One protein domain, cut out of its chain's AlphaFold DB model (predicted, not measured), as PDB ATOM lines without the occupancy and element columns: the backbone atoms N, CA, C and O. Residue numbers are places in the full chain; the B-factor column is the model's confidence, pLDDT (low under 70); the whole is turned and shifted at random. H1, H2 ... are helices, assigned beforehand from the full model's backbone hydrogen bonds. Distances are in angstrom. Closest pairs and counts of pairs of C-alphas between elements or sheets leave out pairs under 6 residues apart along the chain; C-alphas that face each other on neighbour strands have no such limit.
ATOM      1  N   ARG A  62      47.809  19.510 -14.921       86.38
ATOM      2  CA  ARG A  62      47.205  18.906 -16.127       86.38
ATOM      3  C   ARG A  62      45.733  18.529 -15.910       86.38
ATOM      4  O   ARG A  62      44.952  19.392 -15.530       86.38
ATOM      5  N   SER A  63      45.360  17.270 -16.149       89.56
ATOM      6  CA  SER A  63      43.983  16.778 -16.039       89.56
ATOM      7  C   SER A  63      43.437  16.759 -14.608       89.56
ATOM      8  O   SER A  63      42.227  16.667 -14.444       89.56
ATOM      9  N   LEU A  64      44.272  16.907 -13.570       93.75
ATOM     10  CA  LEU A  64      43.777  17.011 -12.194       93.75
ATOM     11  C   LEU A  64      43.008  18.310 -11.952       93.75
ATOM     12  O   LEU A  64      42.048  18.303 -11.192       93.75
ATOM     13  N   MET A  65      43.402  19.414 -12.596       92.75
ATOM     14  CA  MET A  65      42.708  20.697 -12.450       92.75
ATOM     15  C   MET A  65      41.243  20.621 -12.924       92.75
ATOM     16  O   MET A  65      40.366  20.942 -12.125       92.75
ATOM     17  N   PRO A  66      40.922  20.150 -14.151       93.75
ATOM     18  CA  PRO A  66      39.527  19.996 -14.560       93.75
ATOM     19  C   PRO A  66      38.764  18.969 -13.710       93.75
ATOM     20  O   PRO A  66      37.626  19.249 -13.349       93.75
ATOM     21  N   MET A  67      39.379  17.850 -13.300       95.50
ATOM     22  CA  MET A  67      38.734  16.893 -12.380       95.50
ATOM     23  C   MET A  67      38.355  17.544 -11.041       95.50
ATOM     24  O   MET A  67      37.248  17.362 -10.539       95.50
ATOM     25  N   ALA A  68      39.260  18.338 -10.466       96.69
ATOM     26  CA  ALA A  68      39.025  19.082  -9.231       96.69
ATOM     27  C   ALA A  68      37.890  20.106  -9.378       96.69
ATOM     28  O   ALA A  68      37.067  20.255  -8.473       96.69
ATOM     29  N   MET A  69      37.819  20.784 -10.528       96.19
ATOM     30  CA  MET A  69      36.742  21.723 -10.843       96.19
ATOM     31  C   MET A  69      35.384  21.019 -10.957       96.19
ATOM     32  O   MET A  69      34.403  21.506 -10.396       96.19
ATOM     33  N   GLU A  70      35.325  19.869 -11.633       97.06
ATOM     34  CA  GLU A  70      34.102  19.073 -11.788       97.06
ATOM     35  C   GLU A  70      33.612  18.518 -10.443       97.06
ATOM     36  O   GLU A  70      32.448  18.691 -10.081       97.06
ATOM     37  N   ALA A  71      34.524  17.956  -9.646       97.19
ATOM     38  CA  ALA A  71      34.235  17.445  -8.307       97.19
ATOM     39  C   ALA A  71      34.084  18.544  -7.235       97.19
ATOM     40  O   ALA A  71      33.772  18.241  -6.082       97.19
ATOM     41  N   ARG A  72      34.313  19.816  -7.596       97.31
ATOM     42  CA  ARG A  72      34.232  21.004  -6.725       97.31
ATOM     43  C   ARG A  72      35.031  20.876  -5.429       97.31
ATOM     44  O   ARG A  72      34.543  21.188  -4.343       97.31
ATOM     45  N   LYS A  73      36.281  20.432  -5.540       97.06
ATOM     46  CA  LYS A  73      37.183  20.283  -4.394       97.06
ATOM     47  C   LYS A  73      38.643  20.509  -4.778       97.06
ATOM     48  O   LYS A  73      38.974  20.408  -5.953       97.06
ATOM     49  N   PRO A  74      39.535  20.787  -3.810       96.75
ATOM     50  CA  PRO A  74      40.966  20.894  -4.076       96.75
ATOM     51  C   PRO A  74      41.535  19.648  -4.767       96.75
ATOM     52  O   PRO A  74      41.130  18.525  -4.460       96.75
ATOM     53  N   ILE A  75      42.529  19.839  -5.646       96.62
ATOM     54  CA  ILE A  75      43.206  18.744  -6.369       96.62
ATOM     55  C   ILE A  75      43.699  17.660  -5.406       96.62
ATOM     56  O   ILE A  75      43.500  16.473  -5.653       96.62
ATOM     57  N   PHE A  76      44.309  18.059  -4.292       96.44
ATOM     58  CA  PHE A  76      44.855  17.137  -3.298       96.44
ATOM     59  C   PHE A  76      43.785  16.381  -2.479       96.44
ATOM     60  O   PHE A  76      44.131  15.524  -1.676       96.44
ATOM     61  N   PHE A  77      42.489  16.650  -2.694       97.25
ATOM     62  CA  PHE A  77      41.362  15.891  -2.127       97.25
ATOM     63  C   PHE A  77      40.633  15.013  -3.151       97.25
ATOM     64  O   PHE A  77      39.619  14.384  -2.816       97.25
ATOM     65  N   LEU A  78      41.109  14.957  -4.398       97.56
ATOM     66  CA  LEU A  78      40.613  14.005  -5.388       97.56
ATOM     67  C   LEU A  78      40.840  12.563  -4.912       97.56
ATOM     68  O   LEU A  78      41.874  12.221  -4.345       97.56
ATOM     69  N   LYS A  79      39.837  11.715  -5.129       96.19
ATOM     70  CA  LYS A  79      39.822  10.284  -4.823       96.19
ATOM     71  C   LYS A  79      39.547   9.516  -6.115       96.19
ATOM     72  O   LYS A  79      39.127  10.087  -7.120       96.19
ATOM     73  N   SER A  80      39.685   8.193  -6.067       95.06
ATOM     74  CA  SER A  80      39.312   7.322  -7.190       95.06
ATOM     75  C   SER A  80      37.855   7.515  -7.630       95.06
ATOM     76  O   SER A  80      37.558   7.411  -8.814       95.06
ATOM     77  N   ALA A  81      36.960   7.842  -6.687       95.62
ATOM     78  CA  ALA A  81      35.548   8.121  -6.956       95.62
ATOM     79  C   ALA A  81      35.316   9.361  -7.843       95.62
ATOM     80  O   ALA A  81      34.249   9.491  -8.426       95.62
ATOM     81  N   ASP A  82      36.311  10.242  -7.972       95.44
ATOM     82  CA  ASP A  82      36.258  11.451  -8.803       95.44
ATOM     83  C   ASP A  82      37.012  11.276 -10.130       95.44
ATOM     84  O   ASP A  82      37.348  12.252 -10.793       95.44
ATOM     85  N   GLY A  83      37.362  10.037 -10.491       92.50
ATOM     86  CA  GLY A  83      38.100   9.725 -11.717       92.50
ATOM     87  C   GLY A  83      39.625   9.817 -11.597       92.50
ATOM     88  O   GLY A  83      40.331   9.463 -12.542       92.50
ATOM     89  N   ALA A  84      40.170  10.209 -10.438       94.75
ATOM     90  CA  ALA A  84      41.610  10.178 -10.190       94.75
ATOM     91  C   ALA A  84      42.087   8.735  -9.941       94.75
ATOM     92  O   ALA A  84      42.249   8.307  -8.802       94.75
ATOM     93  N   ILE A  85      42.298   7.979 -11.019       92.38
ATOM     94  CA  ILE A  85      42.734   6.575 -10.998       92.38
ATOM     95  C   ILE A  85      44.126   6.386 -11.617       92.38
ATOM     96  O   ILE A  85      44.602   7.209 -12.404       92.38
ATOM     97  N   GLY A  86      44.803   5.293 -11.254       91.75
ATOM     98  CA  GLY A  86      46.139   4.971 -11.763       91.75
ATOM     99  C   GLY A  86      47.157   6.075 -11.461       91.75
ATOM    100  O   GLY A  86      47.285   6.513 -10.318       91.75
ATOM    101  N   ALA A  87      47.854   6.564 -12.492       90.12
ATOM    102  CA  ALA A  87      48.870   7.613 -12.363       90.12
ATOM    103  C   ALA A  87      48.336   8.936 -11.770       90.12
ATOM    104  O   ALA A  87      49.112   9.725 -11.231       90.12
ATOM    105  N   HIS A  88      47.021   9.184 -11.830       92.38
ATOM    106  CA  HIS A  88      46.427  10.364 -11.202       92.38
ATOM    107  C   HIS A  88      46.504  10.331  -9.677       92.38
ATOM    108  O   HIS A  88      46.690  11.389  -9.088       92.38
ATOM    109  N   ILE A  89      46.441   9.157  -9.039       91.81
ATOM    110  CA  ILE A  89      46.526   9.047  -7.572       91.81
ATOM    111  C   ILE A  89      47.890   9.536  -7.078       91.81
ATOM    112  O   ILE A  89      47.970  10.333  -6.145       91.81
ATOM    113  N   GLU A  90      48.967   9.116  -7.739       92.38
ATOM    114  CA  GLU A  90      50.318   9.564  -7.391       92.38
ATOM    115  C   GLU A  90      50.512  11.058  -7.678       92.38
ATOM    116  O   GLU A  90      51.119  11.777  -6.887       92.38
ATOM    117  N   ALA A  91      49.921  11.571  -8.760       92.94
ATOM    118  CA  ALA A  91      49.947  13.002  -9.051       92.94
ATOM    119  C   ALA A  91      49.144  13.836  -8.028       92.94
ATOM    120  O   ALA A  91      49.542  14.960  -7.720       92.94
ATOM    121  N   VAL A  92      48.057  13.293  -7.470       96.00
ATOM    122  CA  VAL A  92      47.281  13.906  -6.379       96.00
ATOM    123  C   VAL A  92      48.111  13.977  -5.097       96.00
ATOM    124  O   VAL A  92      48.187  15.045  -4.491       96.00
ATOM    125  N   LYS A  93      48.802  12.891  -4.724       94.75
ATOM    126  CA  LYS A  93      49.733  12.881  -3.580       94.75
ATOM    127  C   LYS A  93      50.886  13.866  -3.775       94.75
ATOM    128  O   LYS A  93      51.164  14.667  -2.892       94.75
ATOM    129  N   SER A  94      51.503  13.882  -4.957       93.69
ATOM    130  CA  SER A  94      52.560  14.854  -5.265       93.69
ATOM    131  C   SER A  94      52.049  16.296  -5.197       93.69
ATOM    132  O   SER A  94      52.783  17.170  -4.749       93.69
ATOM    133  N   CYS A  95      50.806  16.555  -5.615       95.00
ATOM    134  CA  CYS A  95      50.182  17.867  -5.468       95.00
ATOM    135  C   CYS A  95      50.024  18.246  -3.990       95.00
ATOM    136  O   CYS A  95      50.374  19.362  -3.618       95.00
ATOM    137  N   TYR A  96      49.570  17.318  -3.143       96.06
ATOM    138  CA  TYR A  96      49.495  17.547  -1.699       96.06
ATOM    139  C   TYR A  96      50.852  17.981  -1.130       96.06
ATOM    140  O   TYR A  96      50.940  19.028  -0.497       96.06
ATOM    141  N   GLU A  97      51.925  17.247  -1.435       95.62
ATOM    142  CA  GLU A  97      53.271  17.597  -0.969       95.62
ATOM    143  C   GLU A  97      53.761  18.958  -1.493       95.62
ATOM    144  O   GLU A  97      54.399  19.710  -0.760       95.62
ATOM    145  N   ASP A  98      53.487  19.289  -2.761       94.75
ATOM    146  CA  ASP A  98      53.862  20.584  -3.343       94.75
ATOM    147  C   ASP A  98      53.196  21.746  -2.580       94.75
ATOM    148  O   ASP A  98      53.849  22.752  -2.286       94.75
ATOM    149  N   PHE A  99      51.907  21.606  -2.246       95.94
ATOM    150  CA  PHE A  99      51.148  22.621  -1.511       95.94
ATOM    151  C   PHE A  99      51.489  22.650  -0.022       95.94
ATOM    152  O   PHE A  99      51.530  23.739   0.546       95.94
ATOM    153  N   GLN A 100      51.795  21.507   0.594       96.75
ATOM    154  CA  GLN A 100      52.268  21.461   1.976       96.75
ATOM    155  C   GLN A 100      53.598  22.214   2.114       96.75
ATOM    156  O   GLN A 100      53.690  23.143   2.909       96.75
ATOM    157  N   ARG A 101      54.589  21.924   1.257       95.31
ATOM    158  CA  ARG A 101      55.878  22.645   1.245       95.31
ATOM    159  C   ARG A 101      55.708  24.144   0.986       95.31
ATOM    160  O   ARG A 101      56.462  24.961   1.510       95.31
ATOM    161  N   LEU A 102      54.746  24.521   0.141       96.00
ATOM    162  CA  LEU A 102      54.421  25.928  -0.091       96.00
ATOM    163  C   LEU A 102      53.830  26.576   1.168       96.00
ATOM    164  O   LEU A 102      54.245  27.677   1.524       96.00
ATOM    165  N   ALA A 103      52.889  25.910   1.836       96.56
ATOM    166  CA  ALA A 103      52.276  26.402   3.062       96.56
ATOM    167  C   ALA A 103      53.313  26.565   4.185       96.56
ATOM    168  O   ALA A 103      53.377  27.637   4.784       96.56
ATOM    169  N   GLU A 104      54.194  25.578   4.374       96.25
ATOM    170  CA  GLU A 104      55.336  25.632   5.301       96.25
ATOM    171  C   GLU A 104      56.221  26.859   5.037       96.25
ATOM    172  O   GLU A 104      56.548  27.617   5.951       96.25
ATOM    173  N   LYS A 105      56.586  27.101   3.771       95.31
ATOM    174  CA  LYS A 105      57.404  28.261   3.394       95.31
ATOM    175  C   LYS A 105      56.693  29.588   3.625       95.31
ATOM    176  O   LYS A 105      57.321  30.521   4.111       95.31
ATOM    177  N   ILE A 106      55.407  29.688   3.281       96.12
ATOM    178  CA  ILE A 106      54.615  30.900   3.534       96.12
ATOM    179  C   ILE A 106      54.559  31.179   5.037       96.12
ATOM    180  O   ILE A 106      54.805  32.309   5.449       96.12
ATOM    181  N   ALA A 107      54.261  30.158   5.843       95.88
ATOM    182  CA  ALA A 107      54.159  30.284   7.289       95.88
ATOM    183  C   ALA A 107      55.496  30.715   7.905       95.88
ATOM    184  O   ALA A 107      55.538  31.703   8.635       95.88
ATOM    185  N   SER A 108      56.598  30.069   7.511       94.19
ATOM    186  CA  SER A 108      57.953  30.438   7.929       94.19
ATOM    187  C   SER A 108      58.296  31.892   7.575       94.19
ATOM    188  O   SER A 108      58.696  32.659   8.450       94.19
ATOM    189  N   SER A 109      58.038  32.325   6.334       92.50
ATOM    190  CA  SER A 109      58.250  33.720   5.909       92.50
ATOM    191  C   SER A 109      57.356  34.727   6.640       92.50
ATOM    192  O   SER A 109      57.711  35.899   6.745       92.50
ATOM    193  N   ALA A 110      56.197  34.293   7.137       92.69
ATOM    194  CA  ALA A 110      55.266  35.117   7.901       92.69
ATOM    195  C   ALA A 110      55.498  35.059   9.425       92.69
ATOM    196  O   ALA A 110      54.808  35.762  10.162       92.69
ATOM    197  N   GLY A 111      56.437  34.236   9.910       92.62
ATOM    198  CA  GLY A 111      56.654  34.016  11.344       92.62
ATOM    199  C   GLY A 111      55.511  33.263  12.035       92.62
ATOM    200  O   GLY A 111      55.261  33.473  13.220       92.62
ATOM    201  N   ILE A 112      54.795  32.414  11.296       94.75
ATOM    202  CA  ILE A 112      53.659  31.617  11.767       94.75
ATOM    203  C   ILE A 112      54.114  30.159  11.921       94.75
ATOM    204  O   ILE A 112      54.766  29.615  11.030       94.75
ATOM    205  N   ALA A 113      53.772  29.521  13.044       93.25
ATOM    206  CA  ALA A 113      54.014  28.092  13.242       93.25
ATOM    207  C   ALA A 113      53.159  27.254  12.274       93.25
ATOM    208  O   ALA A 113      51.995  27.579  12.032       93.25
ATOM    209  N   PHE A 114      53.738  26.187  11.725       90.94
ATOM    210  CA  PHE A 114      53.069  25.271  10.806       90.94
ATOM    211  C   PHE A 114      53.407  23.836  11.206       90.94
ATOM    212  O   PHE A 114      54.589  23.491  11.255       90.94
ATOM    213  N   ASP A 115      52.367  23.057  11.505       75.25
ATOM    214  CA  ASP A 115      52.430  21.659  11.947       75.25
ATOM    215  C   ASP A 115      51.993  20.702  10.826       75.25
ATOM    216  O   ASP A 115      51.002  21.022  10.123       75.25
TER     217      ASP A 115
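AT A GLANCE: This is residues 62 to 115 of the 115 residues of the protein "Cobyrinic acid ac-diamide synthase" of uncultured bacterium (UniProt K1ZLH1). One long helix, H2, makes the long axis, with a small head at its first end formed by the short helix H1, set crosswise, and the looping link of residues 71 to 86. At the other end, residues 111 to 115 turn back after H2 and slant away from it to Asp 115, the chain's last residue. The printed part has 54 residues with two named helices, H1 then H2, and no named strand: all helix. It is loose, with a radius of gyration of the C-alphas of 13.1 A, and elongated, spanning 38 by 20 by 18 A.

IN THESE COORDINATES: H1 is residues 64 to 70, from C-alpha 64 at (43.777, 17.011, -12.194), and is 9.9 A long. H2 is residues 87 to 110, 34.8 A long, ending at C-alpha 110 at (55.266, 35.117, 7.901).

HOW THE PARTS SIT: H1 and H2 are close but not clearly touching; their closest C-alphas, of Leu 64 and His 88, are 7.2 A apart. Their lines are about perpendicular, at 87 degrees. In H1 and H2 every O i to N i+4 pair is within hydrogen-bond range.

THE WHOLE: The two farthest C-alphas, of Gly 86 and Gly 111, are 38.6 A apart. The link from H1 to H2 is long, 16 residues. The printed part has no cut, and no printed residue is under 70 in pLDDT.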